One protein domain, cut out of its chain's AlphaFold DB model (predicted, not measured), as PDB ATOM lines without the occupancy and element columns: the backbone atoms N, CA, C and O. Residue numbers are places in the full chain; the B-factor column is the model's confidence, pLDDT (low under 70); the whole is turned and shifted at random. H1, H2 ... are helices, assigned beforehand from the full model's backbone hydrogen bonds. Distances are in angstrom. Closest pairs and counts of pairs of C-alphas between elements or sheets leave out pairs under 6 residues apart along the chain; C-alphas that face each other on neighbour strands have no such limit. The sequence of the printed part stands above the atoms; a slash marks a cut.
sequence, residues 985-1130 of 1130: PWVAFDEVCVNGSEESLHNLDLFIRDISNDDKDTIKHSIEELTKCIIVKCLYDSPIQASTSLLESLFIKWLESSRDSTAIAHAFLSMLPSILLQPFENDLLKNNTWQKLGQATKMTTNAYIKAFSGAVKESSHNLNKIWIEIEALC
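What this domain is: This is residues 985 to 1130 of the 1130 residues of an uncharacterized protein of Photobacterium damsela subsp. piscicida (UniProt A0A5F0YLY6). The long helix H8 crosses one side of the helical hairpin H3 and H4, and a second hairpin, H1 and H2, covers that hairpin's other side. Short H6 packs on H3 and H8, H9 packs on H5, and little H7 lies near the first residues of H8. The printed part has 146 residues with nine named helices, H1 to H9 in chain order, and no named strand: all helix. It is compact, with a radius of gyration of the C-alphas of 14.9 A and spans of 43 by 35 by 21 A.

Where its parts are: H8, residues 1090 to 1114, is 36.2 A long from C-alpha 1090 at (4.679, 5.330, 8.442) to C-alpha 1114 at (-23.378, 26.575, 16.766). H3, residues 1016 to 1035, is 29.2 A long, and H4, residues 1041 to 1057, 25.0 A. H1 is residues 986 to 995, from C-alpha 986 at (0.092, 34.481, 22.257), and H2 998 to 1010. H5 is 1061 to 1070, H6 1073 to 1077, H7 1081 to 1084 and H9 1119 to 1129.

How they stand to each other: H8 touches H4 with residues 1103 to 1114 alone, closest at the C-alphas of Ala 1107 and Glu 1048, 4.3 A, at a steep tilt of 47 degrees. H3, the hub, touches H1, H4, H6 and H8. H1 to H4 form an up and down bundle, each helix running against the one before. The closest C-alphas of H2 and H4 are Asp 1005 and Leu 1046, 4.5 A. H5 touches H9, closest at the C-alphas of Ser 1061 and Ile 1122, 4.9 A. H7 touches no helix. Every O i to N i+4 pair is within hydrogen-bond range in H1 to H6 and H8, and 6 of 7 in H9; H7 is too short for one.

The domain as a whole: The C-alphas farthest apart, Lys 1086 and Ser 1116, are 44.4 A apart. The printed part has no cut, and its links between helices are tight. The mean pLDDT of the printed part is 83.3; residues 1012 to 1014, 1059 and 1116 to 1120 are under 70.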
ATOM      1  N   PRO A 985      -0.780  36.470  26.593       79.62
ATOM      2  CA  PRO A 985       0.106  36.608  25.445       79.62
ATOM      3  C   PRO A 985       0.040  35.376  24.543       79.62
ATOM      4  O   PRO A 985      -0.003  34.251  25.033       79.62
ATOM      5  N   TRP A 986       0.138  35.578  23.230       76.88
ATOM      6  CA  TRP A 986       0.092  34.481  22.257       76.88
ATOM      7  C   TRP A 986       1.155  33.406  22.488       76.88
ATOM      8  O   TRP A 986       0.853  32.227  22.400       76.88
ATOM      9  N   VAL A 987       2.358  33.790  22.918       79.38
ATOM     10  CA  VAL A 987       3.416  32.826  23.268       79.38
ATOM     11  C   VAL A 987       2.978  31.884  24.399       79.38
ATOM     12  O   VAL A 987       3.231  30.687  24.334       79.38
ATOM     13  N   ALA A 988       2.281  32.405  25.414       82.94
ATOM     14  CA  ALA A 988       1.749  31.598  26.512       82.94
ATOM     15  C   ALA A 988       0.555  30.739  26.061       82.94
ATOM     16  O   ALA A 988       0.391  29.609  26.512       82.94
ATOM     17  N   PHE A 989      -0.263  31.260  25.144       83.31
ATOM     18  CA  PHE A 989      -1.357  30.518  24.522       83.31
ATOM     19  C   PHE A 989      -0.847  29.289  23.752       83.31
ATOM     20  O   PHE A 989      -1.354  28.179  23.935       83.31
ATOM     21  N   ASP A 990       0.173  29.485  22.915       82.62
ATOM     22  CA  ASP A 990       0.782  28.431  22.106       82.62
ATOM     23  C   ASP A 990       1.456  27.378  22.993       82.62
ATOM     24  O   ASP A 990       1.286  26.180  22.763       82.62
ATOM     25  N   GLU A 991       2.135  27.806  24.061       87.06
ATOM     26  CA  GLU A 991       2.742  26.908  25.048       87.06
ATOM     27  C   GLU A 991       1.706  25.941  25.652       87.06
ATOM     28  O   GLU A 991       1.934  24.730  25.683       87.06
ATOM     29  N   VAL A 992       0.522  26.434  26.044       87.06
ATOM     30  CA  VAL A 992      -0.573  25.577  26.542       87.06
ATOM     31  C   VAL A 992      -1.120  24.663  25.447       87.06
ATOM     32  O   VAL A 992      -1.370  23.484  25.700       87.06
ATOM     33  N   CYS A 993      -1.280  25.164  24.220       83.31
ATOM     34  CA  CYS A 993      -1.763  24.353  23.101       83.31
ATOM     35  C   CYS A 993      -0.832  23.178  22.783       83.31
ATOM     36  O   CYS A 993      -1.312  22.091  22.449       83.31
ATOM     37  N   VAL A 994       0.482  23.384  22.886       81.31
ATOM     38  CA  VAL A 994       1.503  22.389  22.540       81.31
ATOM     39  C   VAL A 994       1.780  21.436  23.704       81.31
ATOM     40  O   VAL A 994       1.767  20.220  23.506       81.31
ATOM     41  N   ASN A 995       1.994  21.965  24.910       84.25
ATOM     42  CA  ASN A 995       2.519  21.202  26.046       84.25
ATOM     43  C   ASN A 995       1.502  20.964  27.176       84.25
ATOM     44  O   ASN A 995       1.802  20.206  28.095       84.25
ATOM     45  N   GLY A 996       0.305  21.554  27.113       85.69
ATOM     46  CA  GLY A 996      -0.689  21.472  28.185       85.69
ATOM     47  C   GLY A 996      -1.360  20.104  28.347       85.69
ATOM     48  O   GLY A 996      -1.658  19.384  27.374       85.69
ATOM     49  N   SER A 997      -1.656  19.770  29.603       86.25
ATOM     50  CA  SER A 997      -2.501  18.653  30.012       86.25
ATOM     51  C   SER A 997      -3.953  18.830  29.551       86.25
ATOM     52  O   SER A 997      -4.366  19.878  29.052       86.25
ATOM     53  N   GLU A 998      -4.764  17.777  29.702       84.31
ATOM     54  CA  GLU A 998      -6.210  17.858  29.438       84.31
ATOM     55  C   GLU A 998      -6.898  18.923  30.308       84.31
ATOM     56  O   GLU A 998      -7.836  19.563  29.842       84.31
ATOM     57  N   GLU A 999      -6.420  19.152  31.533       83.44
ATOM     58  CA  GLU A 999      -6.977  20.158  32.441       83.44
ATOM     59  C   GLU A 999      -6.626  21.579  31.985       83.44
ATOM     60  O   GLU A 999      -7.521  22.406  31.813       83.44
ATOM     61  N   SER A1000      -5.352  21.853  31.678       86.56
ATOM     62  CA  SER A1000      -4.928  23.169  31.178       86.56
ATOM     63  C   SER A1000      -5.602  23.533  29.855       86.56
ATOM     64  O   SER A1000      -6.029  24.671  29.662       86.56
ATOM     65  N   LEU A1001      -5.752  22.559  28.951       87.00
ATOM     66  CA  LEU A1001      -6.454  22.753  27.682       87.00
ATOM     67  C   LEU A1001      -7.955  22.977  27.867       87.00
ATOM     68  O   LEU A1001      -8.549  23.742  27.110       87.00
ATOM     69  N   HIS A1002      -8.571  22.337  28.860       86.50
ATOM     70  CA  HIS A1002      -9.966  22.591  29.200       86.50
ATOM     71  C   HIS A1002     -10.162  24.003  29.772       86.50
ATOM     72  O   HIS A1002     -11.100  24.696  29.385       86.50
ATOM     73  N   ASN A1003      -9.249  24.475  30.624       84.81
ATOM     74  CA  ASN A1003      -9.282  25.855  31.117       84.81
ATOM     75  C   ASN A1003      -9.094  26.869  29.981       84.81
ATOM     76  O   ASN A1003      -9.772  27.897  29.956       84.81
ATOM     77  N   LEU A1004      -8.229  26.559  29.008       86.88
ATOM     78  CA  LEU A1004      -8.049  27.376  27.808       86.88
ATOM     79  C   LEU A1004      -9.299  27.402  26.916       86.88
ATOM     80  O   LEU A1004      -9.630  28.446  26.358       86.88
ATOM     81  N   ASP A1005     -10.012  26.279  26.800       86.50
ATOM     82  CA  ASP A1005     -11.287  26.189  26.076       86.50
ATOM     83  C   ASP A1005     -12.338  27.123  26.686       86.50
ATOM     84  O   ASP A1005     -12.962  27.916  25.978       86.50
ATOM     85  N   LEU A1006     -12.473  27.093  28.015       82.69
ATOM     86  CA  LEU A1006     -13.375  27.981  28.752       82.69
ATOM     87  C   LEU A1006     -12.984  29.455  28.574       82.69
ATOM     88  O   LEU A1006     -13.846  30.276  28.268       82.69
ATOM     89  N   PHE A1007     -11.689  29.774  28.655       84.25
ATOM     90  CA  PHE A1007     -11.174  31.118  28.382       84.25
ATOM     91  C   PHE A1007     -11.537  31.612  26.973       84.25
ATOM     92  O   PHE A1007     -12.072  32.706  26.809       84.25
ATOM     93  N   ILE A1008     -11.288  30.797  25.942       83.12
ATOM     94  CA  ILE A1008     -11.549  31.173  24.548       83.12
ATOM     95  C   ILE A1008     -13.027  31.467  24.300       83.12
ATOM     96  O   ILE A1008     -13.330  32.344  23.496       83.12
ATOM     97  N   ARG A1009     -13.954  30.772  24.965       79.19
ATOM     98  CA  ARG A1009     -15.394  31.008  24.785       79.19
ATOM     99  C   ARG A1009     -15.833  32.379  25.293       79.19
ATOM    100  O   ARG A1009     -16.636  33.032  24.620       79.19
ATOM    101  N   ASP A1010     -15.265  32.823  26.409       75.88
ATOM    102  CA  ASP A1010     -15.690  34.032  27.116       75.88
ATOM    103  C   ASP A1010     -15.060  35.322  26.553       75.88
ATOM    104  O   ASP A1010     -15.664  36.395  26.643       75.88
ATOM    105  N   ILE A1011     -13.904  35.245  25.883       73.81
ATOM    106  CA  ILE A1011     -13.254  36.432  25.304       73.81
ATOM    107  C   ILE A1011     -13.927  36.941  24.013       73.81
ATOM    108  O   ILE A1011     -14.362  36.184  23.140       73.81
ATOM    109  N   SER A1012     -13.938  38.265  23.839       68.38
ATOM    110  CA  SER A1012     -14.295  38.942  22.585       68.38
ATOM    111  C   SER A1012     -13.025  39.256  21.782       68.38
ATOM    112  O   SER A1012     -12.493  40.363  21.876       68.38
ATOM    113  N   ASN A1013     -12.486  38.276  21.051       65.38
ATOM    114  CA  ASN A1013     -11.283  38.461  20.233       65.38
ATOM    115  C   ASN A1013     -11.623  38.441  18.732       65.38
ATOM    116  O   ASN A1013     -12.162  37.453  18.239       65.38
ATOM    117  N   ASP A1014     -11.283  39.519  18.019       60.84
ATOM    118  CA  ASP A1014     -11.600  39.719  16.592       60.84
ATOM    119  C   ASP A1014     -10.403  39.442  15.652       60.84
ATOM    120  O   ASP A1014     -10.513  39.612  14.432       60.84
ATOM    121  N   ASP A1015      -9.250  39.022  16.188       75.31
ATOM    122  CA  ASP A1015      -8.037  38.793  15.397       75.31
ATOM    123  C   ASP A1015      -8.044  37.431  14.676       75.31
ATOM    124  O   ASP A1015      -7.617  36.395  15.193       75.31
ATOM    125  N   LYS A1016      -8.533  37.454  13.434       76.19
ATOM    126  CA  LYS A1016      -8.659  36.283  12.553       76.19
ATOM    127  C   LYS A1016      -7.355  35.557  12.287       76.19
ATOM    128  O   LYS A1016      -7.366  34.328  12.224       76.19
ATOM    129  N   ASP A1017      -6.282  36.302  12.045       79.44
ATOM    130  CA  ASP A1017      -5.013  35.710  11.629       79.44
ATOM    131  C   ASP A1017      -4.399  34.950  12.798       79.44
ATOM    132  O   ASP A1017      -3.880  33.845  12.622       79.44
ATOM    133  N   THR A1018      -4.568  35.479  14.010       79.00
ATOM    134  CA  THR A1018      -4.042  34.813  15.189       79.00
ATOM    135  C   THR A1018      -4.879  33.609  15.619       79.00
ATOM    136  O   THR A1018      -4.313  32.557  15.906       79.00
ATOM    137  N   ILE A1019      -6.215  33.672  15.536       83.56
ATOM    138  CA  ILE A1019      -7.063  32.482  15.758       83.56
ATOM    139  C   ILE A1019      -6.719  31.373  14.750       83.56
ATOM    140  O   ILE A1019      -6.663  30.194  15.106       83.56
ATOM    141  N   LYS A1020      -6.449  31.743  13.490       85.62
ATOM    142  CA  LYS A1020      -6.021  30.796  12.457       85.62
ATOM    143  C   LYS A1020      -4.707  30.110  12.845       85.62
ATOM    144  O   LYS A1020      -4.618  28.888  12.763       85.62
ATOM    145  N   HIS A1021      -3.720  30.877  13.303       85.88
ATOM    146  CA  HIS A1021      -2.449  30.332  13.776       85.88
ATOM    147  C   HIS A1021      -2.641  29.324  14.922       85.88
ATOM    148  O   HIS A1021      -2.114  28.213  14.861       85.88
ATOM    149  N   SER A1022      -3.486  29.648  15.904       85.44
ATOM    150  CA  SER A1022      -3.809  28.754  17.022       85.44
ATOM    151  C   SER A1022      -4.472  27.444  16.580       85.44
ATOM    152  O   SER A1022      -4.166  26.380  17.119       85.44
ATOM    153  N   ILE A1023      -5.358  27.490  15.576       88.75
ATOM    154  CA  ILE A1023      -5.961  26.287  14.976       88.75
ATOM    155  C   ILE A1023      -4.878  25.404  14.348       88.75
ATOM    156  O   ILE A1023      -4.907  24.181  14.517       88.75
ATOM    157  N   GLU A1024      -3.918  26.001  13.638       88.25
ATOM    158  CA  GLU A1024      -2.809  25.272  13.022       88.25
ATOM    159  C   GLU A1024      -1.934  24.587  14.080       88.25
ATOM    160  O   GLU A1024      -1.709  23.378  13.987       88.25
ATOM    161  N   GLU A1025      -1.489  25.312  15.109       85.62
ATOM    162  CA  GLU A1025      -0.635  24.766  16.175       85.62
ATOM    163  C   GLU A1025      -1.336  23.677  16.996       85.62
ATOM    164  O   GLU A1025      -0.786  22.587  17.183       85.62
ATOM    165  N   LEU A1026      -2.592  23.892  17.398       88.88
ATOM    166  CA  LEU A1026      -3.363  22.879  18.120       88.88
ATOM    167  C   LEU A1026      -3.580  21.622  17.267       88.88
ATOM    168  O   LEU A1026      -3.487  20.499  17.765       88.88
ATOM    169  N   THR A1027      -3.804  21.782  15.959       89.75
ATOM    170  CA  THR A1027      -3.937  20.649  15.034       89.75
ATOM    171  C   THR A1027      -2.635  19.854  14.933       89.75
ATOM    172  O   THR A1027      -2.672  18.622  14.998       89.75
ATOM    173  N   LYS A1028      -1.478  20.526  14.835       87.75
ATOM    174  CA  LYS A1028      -0.158  19.869  14.876       87.75
ATOM    175  C   LYS A1028       0.035  19.117  16.195       87.75
ATOM    176  O   LYS A1028       0.444  17.955  16.174       87.75
ATOM    177  N   CYS A1029      -0.335  19.723  17.321       85.25
ATOM    178  CA  CYS A1029      -0.271  19.088  18.636       85.25
ATOM    179  C   CYS A1029      -1.140  17.822  18.716       85.25
ATOM    180  O   CYS A1029      -0.666  16.779  19.166       85.25
ATOM    181  N   ILE A1030      -2.374  17.840  18.198       88.62
ATOM    182  CA  ILE A1030      -3.244  16.650  18.182       88.62
ATOM    183  C   ILE A1030      -2.610  15.506  17.373       88.62
ATOM    184  O   ILE A1030      -2.741  14.346  17.767       88.62
ATOM    185  N   ILE A1031      -1.891  15.789  16.274       88.31
ATOM    186  CA  ILE A1031      -1.118  14.760  15.543       88.31
ATOM    187  C   ILE A1031      -0.077  14.122  16.470       88.31
ATOM    188  O   ILE A1031       0.018  12.896  16.529       88.31
ATOM    189  N   VAL A1032       0.674  14.937  17.213       85.62
ATOM    190  CA  VAL A1032       1.694  14.460  18.158       85.62
ATOM    191  C   VAL A1032       1.064  13.661  19.304       85.62
ATOM    192  O   VAL A1032       1.529  12.564  19.599       85.62
ATOM    193  N   LYS A1033      -0.036  14.130  19.903       85.75
ATOM    194  CA  LYS A1033      -0.757  13.401  20.962       85.75
ATOM    195  C   LYS A1033      -1.293  12.053  20.473       85.75
ATOM    196  O   LYS A1033      -1.108  11.046  21.153       85.75
ATOM    197  N   CYS A1034      -1.856  11.999  19.262       86.56
ATOM    198  CA  CYS A1034      -2.299  10.748  18.639       86.56
ATOM    199  C   CYS A1034      -1.144   9.768  18.359       86.56
ATOM    200  O   CYS A1034      -1.363   8.561  18.371       86.56
ATOM    201  N   LEU A1035       0.076  10.251  18.093       85.38
ATOM    202  CA  LEU A1035       1.251   9.388  17.891       85.38
ATOM    203  C   LEU A1035       1.687   8.665  19.173       85.38
ATOM    204  O   LEU A1035       2.241   7.565  19.088       85.38
ATOM    205  N   TYR A1036       1.445   9.280  20.333       83.94
ATOM    206  CA  TYR A1036       1.820   8.768  21.653       83.94
ATOM    207  C   TYR A1036       0.639   8.195  22.453       83.94
ATOM    208  O   TYR A1036       0.793   7.926  23.641       83.94
ATOM    209  N   ASP A1037      -0.516   7.978  21.811       81.69
ATOM    210  CA  ASP A1037      -1.747   7.463  22.433       81.69
ATOM    211  C   ASP A1037      -2.244   8.307  23.633       81.69
ATOM    212  O   ASP A1037      -2.902   7.798  24.545       81.69
ATOM    213  N   SER A1038      -1.954   9.613  23.632       83.75
ATOM    214  CA  SER A1038      -2.419  10.552  24.660       83.75
ATOM    215  C   SER A1038      -3.897  10.932  24.459       83.75
ATOM    216  O   SER A1038      -4.380  10.943  23.322       83.75
ATOM    217  N   PRO A1039      -4.629  11.297  25.531       84.75
ATOM    218  CA  PRO A1039      -5.964  11.881  25.414       84.75
ATOM    219  C   PRO A1039      -5.967  13.142  24.531       84.75
ATOM    220  O   PRO A1039      -4.995  13.900  24.515       84.75
ATOM    221  N   ILE A1040      -7.052  13.330  23.772       87.38
ATOM    222  CA  ILE A1040      -7.251  14.467  22.850       87.38
ATOM    223  C   ILE A1040      -8.619  15.141  23.039       87.38
ATOM    224  O   ILE A1040      -9.096  15.840  22.141       87.38
ATOM    225  N   GLN A1041      -9.307  14.869  24.150       87.81
ATOM    226  CA  GLN A1041     -10.698  15.286  24.323       87.81
ATOM    227  C   GLN A1041     -10.777  16.805  24.487       87.81
ATOM    228  O   GLN A1041     -11.446  17.455  23.684       87.81
ATOM    229  N   ALA A1042     -10.028  17.365  25.438       84.88
ATOM    230  CA  ALA A1042      -9.926  18.803  25.653       84.88
ATOM    231  C   ALA A1042      -9.353  19.524  24.427       84.88
ATOM    232  O   ALA A1042      -9.893  20.546  24.017       84.88
ATOM    233  N   SER A1043      -8.338  18.954  23.761       88.12
ATOM    234  CA  SER A1043      -7.799  19.521  22.513       88.12
ATOM    235  C   SER A1043      -8.853  19.611  21.405       88.12
ATOM    236  O   SER A1043      -8.873  20.578  20.654       88.12
ATOM    237  N   THR A1044      -9.743  18.620  21.294       88.50
ATOM    238  CA  THR A1044     -10.816  18.637  20.287       88.50
ATOM    239  C   THR A1044     -11.891  19.671  20.631       88.50
ATOM    240  O   THR A1044     -12.377  20.349  19.730       88.50
ATOM    241  N   SER A1045     -12.245  19.814  21.913       89.38
ATOM    242  CA  SER A1045     -13.196  20.834  22.382       89.38
ATOM    243  C   SER A1045     -12.660  22.255  22.200       89.38
ATOM    244  O   SER A1045     -13.363  23.095  21.646       89.38
ATOM    245  N   LEU A1046     -11.390  22.495  22.544       89.44
ATOM    246  CA  LEU A1046     -10.719  23.772  22.298       89.44
ATOM    247  C   LEU A1046     -10.676  24.108  20.801       89.44
ATOM    248  O   LEU A1046     -10.945  25.241  20.408       89.44
ATOM    249  N   LEU A1047     -10.381  23.116  19.951       91.06
ATOM    250  CA  LEU A1047     -10.375  23.287  18.497       91.06
ATOM    251  C   LEU A1047     -11.757  23.706  17.967       91.06
ATOM    252  O   LEU A1047     -11.848  24.557  17.086       91.06
ATOM    253  N   GLU A1048     -12.833  23.141  18.517       90.75
ATOM    254  CA  GLU A1048     -14.210  23.529  18.196       90.75
ATOM    255  C   GLU A1048     -14.491  24.983  18.601       90.75
ATOM    256  O   GLU A1048     -14.957  25.762  17.771       90.75
ATOM    257  N   SER A1049     -14.119  25.393  19.816       89.44
ATOM    258  CA  SER A1049     -14.293  26.775  20.287       89.44
ATOM    259  C   SER A1049     -13.493  27.797  19.475       89.44
ATOM    260  O   SER A1049     -14.007  28.869  19.149       89.44
ATOM    261  N   LEU A1050     -12.264  27.460  19.072       88.81
ATOM    262  CA  LEU A1050     -11.460  28.298  18.175       88.81
ATOM    263  C   LEU A1050     -12.128  28.461  16.805       88.81
ATOM    264  O   LEU A1050     -12.170  29.569  16.266       88.81
ATOM    265  N   PHE A1051     -12.706  27.388  16.256       89.12
ATOM    266  CA  PHE A1051     -13.487  27.491  15.027       89.12
ATOM    267  C   PHE A1051     -14.731  28.363  15.193       89.12
ATOM    268  O   PHE A1051     -15.031  29.129  14.280       89.12
ATOM    269  N   ILE A1052     -15.431  28.299  16.331       87.25
ATOM    270  CA  ILE A1052     -16.582  29.176  16.608       87.25
ATOM    271  C   ILE A1052     -16.144  30.643  16.553       87.25
ATOM    272  O   ILE A1052     -16.696  31.408  15.762       87.25
ATOM    273  N   LYS A1053     -15.096  31.024  17.296       85.25
ATOM    274  CA  LYS A1053     -14.569  32.403  17.297       85.25
ATOM    275  C   LYS A1053     -14.090  32.858  15.916       85.25
ATOM    276  O   LYS A1053     -14.318  33.996  15.494       85.25
ATOM    277  N   TRP A1054     -13.468  31.962  15.158       86.44
ATOM    278  CA  TRP A1054     -13.055  32.259  13.791       86.44
ATOM    279  C   TRP A1054     -14.245  32.499  12.842       86.44
ATOM    280  O   TRP A1054     -14.211  33.403  12.003       86.44
ATOM    281  N   LEU A1055     -15.324  31.725  12.988       83.94
ATOM    282  CA  LEU A1055     -16.558  31.897  12.214       83.94
ATOM    283  C   LEU A1055     -17.334  33.159  12.622       83.94
ATOM    284  O   LEU A1055     -17.945  33.789  11.764       83.94
ATOM    285  N   GLU A1056     -17.298  33.559  13.895       79.38
ATOM    286  CA  GLU A1056     -17.911  34.809  14.375       79.38
ATOM    287  C   GLU A1056     -17.249  36.049  13.760       79.38
ATOM    288  O   GLU A1056     -17.928  36.990  13.336       79.38
ATOM    289  N   SER A1057     -15.921  36.032  13.648       75.94
ATOM    290  CA  SER A1057     -15.166  37.142  13.066       75.94
ATOM    291  C   SER A1057     -15.279  37.187  11.530       75.94
ATOM    292  O   SER A1057     -15.185  38.266  10.927       75.94
ATOM    293  N   SER A1058     -15.490  36.054  10.841       71.62
ATOM    294  CA  SER A1058     -15.493  35.958   9.370       71.62
ATOM    295  C   SER A1058     -16.875  35.734   8.741       71.62
ATOM    296  O   SER A1058     -17.544  34.741   8.986       71.62
ATOM    297  N   ARG A1059     -17.287  36.634   7.835       69.19
ATOM    298  CA  ARG A1059     -18.596  36.570   7.148       69.19
ATOM    299  C   ARG A1059     -18.553  35.987   5.729       69.19
ATOM    300  O   ARG A1059     -19.601  35.881   5.094       69.19
ATOM    301  N   ASP A1060     -17.371  35.649   5.214       80.19
ATOM    302  CA  ASP A1060     -17.178  35.165   3.838       80.19
ATOM    303  C   ASP A1060     -16.978  33.642   3.805       80.19
ATOM    304  O   ASP A1060     -15.939  33.125   4.221       80.19
ATOM    305  N   SER A1061     -17.974  32.925   3.279       79.69
ATOM    306  CA  SER A1061     -17.970  31.462   3.186       79.69
ATOM    307  C   SER A1061     -16.868  30.901   2.287       79.69
ATOM    308  O   SER A1061     -16.367  29.816   2.577       79.69
ATOM    309  N   THR A1062     -16.467  31.615   1.233       80.38
ATOM    310  CA  THR A1062     -15.430  31.148   0.299       80.38
ATOM    311  C   THR A1062     -14.043  31.297   0.928       80.38
ATOM    312  O   THR A1062     -13.227  30.377   0.868       80.38
ATOM    313  N   ALA A1063     -13.791  32.415   1.617       81.00
ATOM    314  CA  ALA A1063     -12.557  32.613   2.382       81.00
ATOM    315  C   ALA A1063     -12.413  31.587   3.523       81.00
ATOM    316  O   ALA A1063     -11.326  31.048   3.737       81.00
ATOM    317  N   ILE A1064     -13.518  31.270   4.211       85.44
ATOM    318  CA  ILE A1064     -13.572  30.220   5.238       85.44
ATOM    319  C   ILE A1064     -13.248  28.849   4.628       85.44
ATOM    320  O   ILE A1064     -12.403  28.128   5.153       85.44
ATOM    321  N   ALA A1065     -13.859  28.488   3.497       83.75
ATOM    322  CA  ALA A1065     -13.606  27.205   2.843       83.75
ATOM    323  C   ALA A1065     -12.129  27.040   2.432       83.75
ATOM    324  O   ALA A1065     -11.508  26.019   2.736       83.75
ATOM    325  N   HIS A1066     -11.527  28.068   1.820       84.38
ATOM    326  CA  HIS A1066     -10.106  28.053   1.462       84.38
ATOM    327  C   HIS A1066      -9.185  27.919   2.680       84.38
ATOM    328  O   HIS A1066      -8.238  27.131   2.657       84.38
ATOM    329  N   ALA A1067      -9.453  28.672   3.747       85.44
ATOM    330  CA  ALA A1067      -8.647  28.614   4.956       85.44
ATOM    331  C   ALA A1067      -8.782  27.258   5.671       85.44
ATOM    332  O   ALA A1067      -7.758  26.683   6.039       85.44
ATOM    333  N   PHE A1068      -9.997  26.706   5.783       88.94
ATOM    334  CA  PHE A1068     -10.247  25.371   6.339       88.94
ATOM    335  C   PHE A1068      -9.425  24.296   5.624       88.94
ATOM    336  O   PHE A1068      -8.789  23.472   6.282       88.94
ATOM    337  N   LEU A1069      -9.403  24.329   4.286       88.44
ATOM    338  CA  LEU A1069      -8.617  23.390   3.490       88.44
ATOM    339  C   LEU A1069      -7.116  23.587   3.703       88.44
ATOM    340  O   LEU A1069      -6.407  22.599   3.862       88.44
ATOM    341  N   SER A1070      -6.637  24.835   3.774       86.62
ATOM    342  CA  SER A1070      -5.213  25.137   3.997       86.62
ATOM    343  C   SER A1070      -4.672  24.651   5.348       86.62
ATOM    344  O   SER A1070      -3.478  24.397   5.462       86.62
ATOM    345  N   MET A1071      -5.548  24.477   6.343       90.38
ATOM    346  CA  MET A1071      -5.210  24.033   7.701       90.38
ATOM    347  C   MET A1071      -5.472  22.536   7.937       90.38
ATOM    348  O   MET A1071      -5.434  22.068   9.073       90.38
ATOM    349  N   LEU A1072      -5.750  21.753   6.887       89.50
ATOM    350  CA  LEU A1072      -5.986  20.317   7.041       89.50
ATOM    351  C   LEU A1072      -4.766  19.608   7.658       89.50
ATOM    352  O   LEU A1072      -3.632  19.891   7.257       89.50
ATOM    353  N   PRO A1073      -4.965  18.599   8.533       89.75
ATOM    354  CA  PRO A1073      -3.858  17.905   9.196       89.75
ATOM    355  C   PRO A1073      -2.824  17.315   8.232       89.75
ATOM    356  O   PRO A1073      -1.636  17.298   8.534       89.75
ATOM    357  N   SER A1074      -3.251  16.860   7.050       85.56
ATOM    358  CA  SER A1074      -2.351  16.341   6.014       85.56
ATOM    359  C   SER A1074      -1.471  17.414   5.375       85.56
ATOM    360  O   SER A1074      -0.361  17.099   4.966       85.56
ATOM    361  N   ILE A1075      -1.956  18.655   5.264       85.81
ATOM    362  CA  ILE A1075      -1.186  19.788   4.729       85.81
ATOM    363  C   ILE A1075      -0.222  20.288   5.798       85.81
ATOM    364  O   ILE A1075       0.965  20.451   5.526       85.81
ATOM    365  N   LEU A1076      -0.719  20.446   7.029       86.62
ATOM    366  CA  LEU A1076       0.093  20.879   8.158       86.62
ATOM    367  C   LEU A1076       1.216  19.893   8.471       86.62
ATOM    368  O   LEU A1076       2.266  20.348   8.883       86.62
ATOM    369  N   LEU A1077       1.039  18.587   8.234       85.25
ATOM    370  CA  LEU A1077       2.060  17.557   8.461       85.25
ATOM    371  C   LEU A1077       3.279  17.653   7.524       85.25
ATOM    372  O   LEU A1077       4.390  17.334   7.946       85.25
ATOM    373  N   GLN A1078       3.094  18.064   6.265       82.25
ATOM    374  CA  GLN A1078       4.135  17.986   5.223       82.25
ATOM    375  C   GLN A1078       5.492  18.607   5.612       82.25
ATOM    376  O   GLN A1078       6.519  17.992   5.321       82.25
ATOM    377  N   PRO A1079       5.555  19.780   6.276       81.44
ATOM    378  CA  PRO A1079       6.823  20.409   6.637       81.44
ATOM    379  C   PRO A1079       7.652  19.628   7.668       81.44
ATOM    380  O   PRO A1079       8.867  19.793   7.695       81.44
ATOM    381  N   PHE A1080       7.030  18.784   8.500       82.12
ATOM    382  CA  PHE A1080       7.695  18.078   9.610       82.12
ATOM    383  C   PHE A1080       7.521  16.548   9.579       82.12
ATOM    384  O   PHE A1080       7.966  15.839  10.483       82.12
ATOM    385  N   GLU A1081       6.931  16.010   8.511       82.12
ATOM    386  CA  GLU A1081       6.724  14.574   8.287       82.12
ATOM    387  C   GLU A1081       8.027  13.768   8.432       82.12
ATOM    388  O   GLU A1081       8.080  12.770   9.151       82.12
ATOM    389  N   ASN A1082       9.109  14.252   7.812       80.44
ATOM    390  CA  ASN A1082      10.421  13.604   7.858       80.44
ATOM    391  C   ASN A1082      11.010  13.543   9.273       80.44
ATOM    392  O   ASN A1082      11.731  12.598   9.585       80.44
ATOM    393  N   ASP A1083      10.715  14.524  10.126       79.75
ATOM    394  CA  ASP A1083      11.209  14.557  11.501       79.75
ATOM    395  C   ASP A1083      10.423  13.605  12.405       79.75
ATOM    396  O   ASP A1083      11.024  12.870  13.190       79.75
ATOM    397  N   LEU A1084       9.100  13.521  12.242       81.50
ATOM    398  CA  LEU A1084       8.269  12.575  12.994       81.50
ATOM    399  C   LEU A1084       8.563  11.115  12.622       81.50
ATOM    400  O   LEU A1084       8.546  10.241  13.495       81.50
ATOM    401  N   LEU A1085       8.896  10.851  11.355       82.62
ATOM    402  CA  LEU A1085       9.289   9.526  10.863       82.62
ATOM    403  C   LEU A1085      10.660   9.056  11.369       82.62
ATOM    404  O   LEU A1085      10.931   7.857  11.324       82.62
ATOM    405  N   LYS A1086      11.519   9.947  11.893       81.50
ATOM    406  CA  LYS A1086      12.789   9.532  12.528       81.50
ATOM    407  C   LYS A1086      12.553   8.623  13.734       81.50
ATOM    408  O   LYS A1086      13.344   7.715  13.971       81.50
ATOM    409  N   ASN A1087      11.454   8.850  14.456       75.81
ATOM    410  CA  ASN A1087      11.121   8.150  15.698       75.81
ATOM    411  C   ASN A1087       9.862   7.270  15.585       75.81
ATOM    412  O   ASN A1087       9.530   6.560  16.532       75.81
ATOM    413  N   ASN A1088       9.160   7.284  14.444       82.00
ATOM    414  CA  ASN A1088       7.880   6.595  14.262       82.00
ATOM    415  C   ASN A1088       7.769   5.910  12.895       82.00
ATOM    416  O   ASN A1088       8.360   6.323  11.906       82.00
ATOM    417  N   THR A1089       6.950   4.861  12.810       85.12
ATOM    418  CA  THR A1089       6.657   4.193  11.531       85.12
ATOM    419  C   THR A1089       5.625   4.968  10.711       85.12
ATOM    420  O   THR A1089       4.679   5.512  11.282       85.12
ATOM    421  N   TRP A1090       5.705   4.859   9.383       84.38
ATOM    422  CA  TRP A1090       4.679   5.330   8.442       84.38
ATOM    423  C   TRP A1090       3.249   4.917   8.815       84.38
ATOM    424  O   TRP A1090       2.319   5.703   8.667       84.38
ATOM    425  N   GLN A1091       3.063   3.700   9.337       84.81
ATOM    426  CA  GLN A1091       1.747   3.202   9.740       84.81
ATOM    427  C   GLN A1091       1.185   3.956  10.955       84.81
ATOM    428  O   GLN A1091       0.025   4.362  10.932       84.81
ATOM    429  N   LYS A1092       2.010   4.182  11.988       84.31
ATOM    430  CA  LYS A1092       1.636   4.987  13.163       84.31
ATOM    431  C   LYS A1092       1.340   6.436  12.787       84.31
ATOM    432  O   LYS A1092       0.325   6.967  13.220       84.31
ATOM    433  N   LEU A1093       2.177   7.038  11.941       86.06
ATOM    434  CA  LEU A1093       1.964   8.409  11.485       86.06
ATOM    435  C   LEU A1093       0.668   8.542  10.683       86.06
ATOM    436  O   LEU A1093      -0.164   9.374  11.020       86.06
ATOM    437  N   GLY A1094       0.430   7.657   9.713       84.19
ATOM    438  CA  GLY A1094      -0.816   7.654   8.944       84.19
ATOM    439  C   GLY A1094      -2.065   7.416   9.803       84.19
ATOM    440  O   GLY A1094      -3.112   8.016   9.548       84.19
ATOM    441  N   GLN A1095      -1.972   6.578  10.843       87.31
ATOM    442  CA  GLN A1095      -3.066   6.377  11.797       87.31
ATOM    443  C   GLN A1095      -3.322   7.631  12.642       87.31
ATOM    444  O   GLN A1095      -4.477   8.041  12.757       87.31
ATOM    445  N   ALA A1096      -2.271   8.262  13.171       87.12
ATOM    446  CA  ALA A1096      -2.377   9.498  13.938       87.12
ATOM    447  C   ALA A1096      -2.978  10.634  13.098       87.12
ATOM    448  O   ALA A1096      -3.961  11.239  13.508       87.12
ATOM    449  N   THR A1097      -2.494  10.845  11.868       88.44
ATOM    450  CA  THR A1097      -3.059  11.843  10.944       88.44
ATOM    451  C   THR A1097      -4.534  11.576  10.656       88.44
ATOM    452  O   THR A1097      -5.334  12.504  10.670       88.44
ATOM    453  N   LYS A1098      -4.933  10.313  10.447       89.81
ATOM    454  CA  LYS A1098      -6.346   9.956  10.241       89.81
ATOM    455  C   LYS A1098      -7.204  10.279  11.468       89.81
ATOM    456  O   LYS A1098      -8.320  10.773  11.314       89.81
ATOM    457  N   MET A1099      -6.708   9.987  12.671       89.75
ATOM    458  CA  MET A1099      -7.405  10.306  13.920       89.75
ATOM    459  C   MET A1099      -7.541  11.820  14.109       89.75
ATOM    460  O   MET A1099      -8.648  12.287  14.380       89.75
ATOM    461  N   THR A1100      -6.482  12.589  13.846       91.19
ATOM    462  CA  THR A1100      -6.529  14.055  13.883       91.19
ATOM    463  C   THR A1100      -7.492  14.628  12.849       91.19
ATOM    464  O   THR A1100      -8.288  15.494  13.190       91.19
ATOM    465  N   THR A1101      -7.506  14.126  11.609       91.06
ATOM    466  CA  THR A1101      -8.461  14.571  10.576       91.06
ATOM    467  C   THR A1101      -9.907  14.341  10.999       91.06
ATOM    468  O   THR A1101     -10.749  15.215  10.796       91.06
ATOM    469  N   ASN A1102     -10.209  13.212  11.645       91.06
ATOM    470  CA  ASN A1102     -11.548  12.970  12.177       91.06
ATOM    471  C   ASN A1102     -11.912  13.959  13.297       91.06
ATOM    472  O   ASN A1102     -13.035  14.458  13.313       91.06
ATOM    473  N   ALA A1103     -10.982  14.248  14.216       90.06
ATOM    474  CA  ALA A1103     -11.189  15.228  15.284       90.06
ATOM    475  C   ALA A1103     -11.388  16.648  14.721       90.06
ATOM    476  O   ALA A1103     -12.350  17.316  15.086       90.06
ATOM    477  N   TYR A1104     -10.554  17.053  13.761       93.44
ATOM    478  CA  TYR A1104     -10.603  18.343  13.069       93.44
ATOM    479  C   TYR A1104     -11.935  18.568  12.341       93.44
ATOM    480  O   TYR A1104     -12.606  19.574  12.560       93.44
ATOM    481  N   ILE A1105     -12.376  17.597  11.531       90.62
ATOM    482  CA  ILE A1105     -13.662  17.676  10.819       90.62
ATOM    483  C   ILE A1105     -14.829  17.706  11.809       90.62
ATOM    484  O   ILE A1105     -15.793  18.444  11.595       90.62
ATOM    485  N   LYS A1106     -14.764  16.912  12.886       90.31
ATOM    486  CA  LYS A1106     -15.808  16.876  13.915       90.31
ATOM    487  C   LYS A1106     -15.928  18.224  14.631       90.31
ATOM    488  O   LYS A1106     -17.044  18.726  14.717       90.31
ATOM    489  N   ALA A1107     -14.810  18.793  15.077       91.06
ATOM    490  CA  ALA A1107     -14.751  20.095  15.737       91.06
ATOM    491  C   ALA A1107     -15.291  21.208  14.828       91.06
ATOM    492  O   ALA A1107     -16.194  21.942  15.217       91.06
ATOM    493  N   PHE A1108     -14.839  21.271  13.571       90.00
ATOM    494  CA  PHE A1108     -15.347  22.252  12.610       90.00
ATOM    495  C   PHE A1108     -16.848  22.076  12.336       90.00
ATOM    496  O   PHE A1108     -17.607  23.040  12.330       90.00
ATOM    497  N   SER A1109     -17.315  20.837  12.162       87.62
ATOM    498  CA  SER A1109     -18.742  20.556  11.956       87.62
ATOM    499  C   SER A1109     -19.607  20.962  13.152       87.62
ATOM    500  O   SER A1109     -20.761  21.338  12.954       87.62
ATOM    501  N   GLY A1110     -19.082  20.840  14.373       86.88
ATOM    502  CA  GLY A1110     -19.721  21.315  15.598       86.88
ATOM    503  C   GLY A1110     -19.798  22.841  15.636       86.88
ATOM    504  O   GLY A1110     -20.893  23.395  15.694       86.88
ATOM    505  N   ALA A1111     -18.672  23.513  15.400       87.00
ATOM    506  CA  ALA A1111     -18.591  24.969  15.350       87.00
ATOM    507  C   ALA A1111     -19.542  25.603  14.320       87.00
ATOM    508  O   ALA A1111     -20.259  26.558  14.619       87.00
ATOM    509  N   VAL A1112     -19.613  25.044  13.107       84.19
ATOM    510  CA  VAL A1112     -20.520  25.547  12.063       84.19
ATOM    511  C   VAL A1112     -21.990  25.379  12.488       84.19
ATOM    512  O   VAL A1112     -22.814  26.218  12.126       84.19
ATOM    513  N   LYS A1113     -22.334  24.349  13.282       82.25
ATOM    514  CA  LYS A1113     -23.699  24.156  13.813       82.25
ATOM    515  C   LYS A1113     -24.085  25.171  14.880       82.25
ATOM    516  O   LYS A1113     -25.254  25.548  14.926       82.25
ATOM    517  N   GLU A1114     -23.144  25.565  15.730       78.06
ATOM    518  CA  GLU A1114     -23.378  26.575  16.766       78.06
ATOM    519  C   GLU A1114     -23.367  28.001  16.195       78.06
ATOM    520  O   GLU A1114     -24.065  28.880  16.700       78.06
ATOM    521  N   SER A1115     -22.656  28.229  15.086       71.06
ATOM    522  CA  SER A1115     -22.643  29.524  14.406       71.06
ATOM    523  C   SER A1115     -24.003  29.863  13.767       71.06
ATOM    524  O   SER A1115     -24.640  29.043  13.107       71.06
ATOM    525  N   SER A1116     -24.434  31.122  13.881       60.66
ATOM    526  CA  SER A1116     -25.687  31.624  13.281       60.66
ATOM    527  C   SER A1116     -25.639  31.793  11.747       60.66
ATOM    528  O   SER A1116     -26.590  32.288  11.132       60.66
ATOM    529  N   HIS A1117     -24.534  31.408  11.102       58.66
ATOM    530  CA  HIS A1117     -24.288  31.596   9.674       58.66
ATOM    531  C   HIS A1117     -24.582  30.327   8.860       58.66
ATOM    532  O   HIS A1117     -24.451  29.209   9.338       58.66
ATOM    533  N   ASN A1118     -25.041  30.511   7.613       59.72
ATOM    534  CA  ASN A1118     -25.552  29.464   6.714       59.72
ATOM    535  C   ASN A1118     -24.601  28.251   6.563       59.72
ATOM    536  O   ASN A1118     -23.827  28.194   5.604       59.72
ATOM    537  N   LEU A1119     -24.765  27.247   7.436       63.22
ATOM    538  CA  LEU A1119     -24.138  25.914   7.422       63.22
ATOM    539  C   LEU A1119     -23.920  25.358   6.010       63.22
ATOM    540  O   LEU A1119     -22.834  24.897   5.667       63.22
ATOM    541  N   ASN A1120     -24.957  25.429   5.174       67.06
ATOM    542  CA  ASN A1120     -24.946  24.804   3.856       67.06
ATOM    543  C   ASN A1120     -24.003  25.497   2.865       67.06
ATOM    544  O   ASN A1120     -23.468  24.827   1.994       67.06
ATOM    545  N   LYS A1121     -23.773  26.813   2.969       75.12
ATOM    546  CA  LYS A1121     -22.937  27.527   1.986       75.12
ATOM    547  C   LYS A1121     -21.454  27.197   2.136       75.12
ATOM    548  O   LYS A1121     -20.785  27.016   1.131       75.12
ATOM    549  N   ILE A1122     -20.961  27.089   3.369       80.88
ATOM    550  CA  ILE A1122     -19.546  26.792   3.641       80.88
ATOM    551  C   ILE A1122     -19.201  25.375   3.170       80.88
ATOM    552  O   ILE A1122     -18.206  25.186   2.480       80.88
ATOM    553  N   TRP A1123     -20.049  24.388   3.477       83.81
ATOM    554  CA  TRP A1123     -19.823  23.010   3.032       83.81
ATOM    555  C   TRP A1123     -19.931  22.841   1.512       83.81
ATOM    556  O   TRP A1123     -19.137  22.091   0.957       83.81
ATOM    557  N   ILE A1124     -20.834  23.566   0.837       83.00
ATOM    558  CA  ILE A1124     -20.913  23.580  -0.638       83.00
ATOM    559  C   ILE A1124     -19.626  24.148  -1.256       83.00
ATOM    560  O   ILE A1124     -19.135  23.605  -2.240       83.00
ATOM    561  N   GLU A1125     -19.062  25.217  -0.688       83.00
ATOM    562  CA  GLU A1125     -17.791  25.789  -1.163       83.00
ATOM    563  C   GLU A1125     -16.608  24.841  -0.918       83.00
ATOM    564  O   GLU A1125     -15.763  24.670  -1.791       83.00
ATOM    565  N   ILE A1126     -16.562  24.162   0.235       83.62
ATOM    566  CA  ILE A1126     -15.549  23.130   0.505       83.62
ATOM    567  C   ILE A1126     -15.683  21.971  -0.494       83.62
ATOM    568  O   ILE A1126     -14.674  21.528  -1.036       83.62
ATOM    569  N   GLU A1127     -16.907  21.505  -0.762       84.38
ATOM    570  CA  GLU A1127     -17.191  20.451  -1.747       84.38
ATOM    571  C   GLU A1127     -16.796  20.871  -3.169       84.38
ATOM    572  O   GLU A1127     -16.299  20.046  -3.923       84.38
ATOM    573  N   ALA A1128     -16.968  22.145  -3.534       82.88
ATOM    574  CA  ALA A1128     -16.562  22.662  -4.840       82.88
ATOM    575  C   ALA A1128     -15.035  22.807  -5.002       82.88
ATOM    576  O   ALA A1128     -14.540  22.795  -6.131       82.88
ATOM    577  N   LEU A1129     -14.298  22.985  -3.898       79.94
ATOM    578  CA  LEU A1129     -12.839  23.153  -3.878       79.94
ATOM    579  C   LEU A1129     -12.056  21.833  -3.756       79.94
ATOM    580  O   LEU A1129     -10.862  21.825  -4.069       79.94
ATOM    581  N   CYS A1130     -12.694  20.759  -3.282       75.88
ATOM    582  CA  CYS A1130     -12.125  19.407  -3.183       75.88
ATOM    583  C   CYS A1130     -12.356  18.608  -4.468       75.88
ATOM    584  O   CYS A1130     -11.445  17.828  -4.835       75.88
TER     585      CYS A1130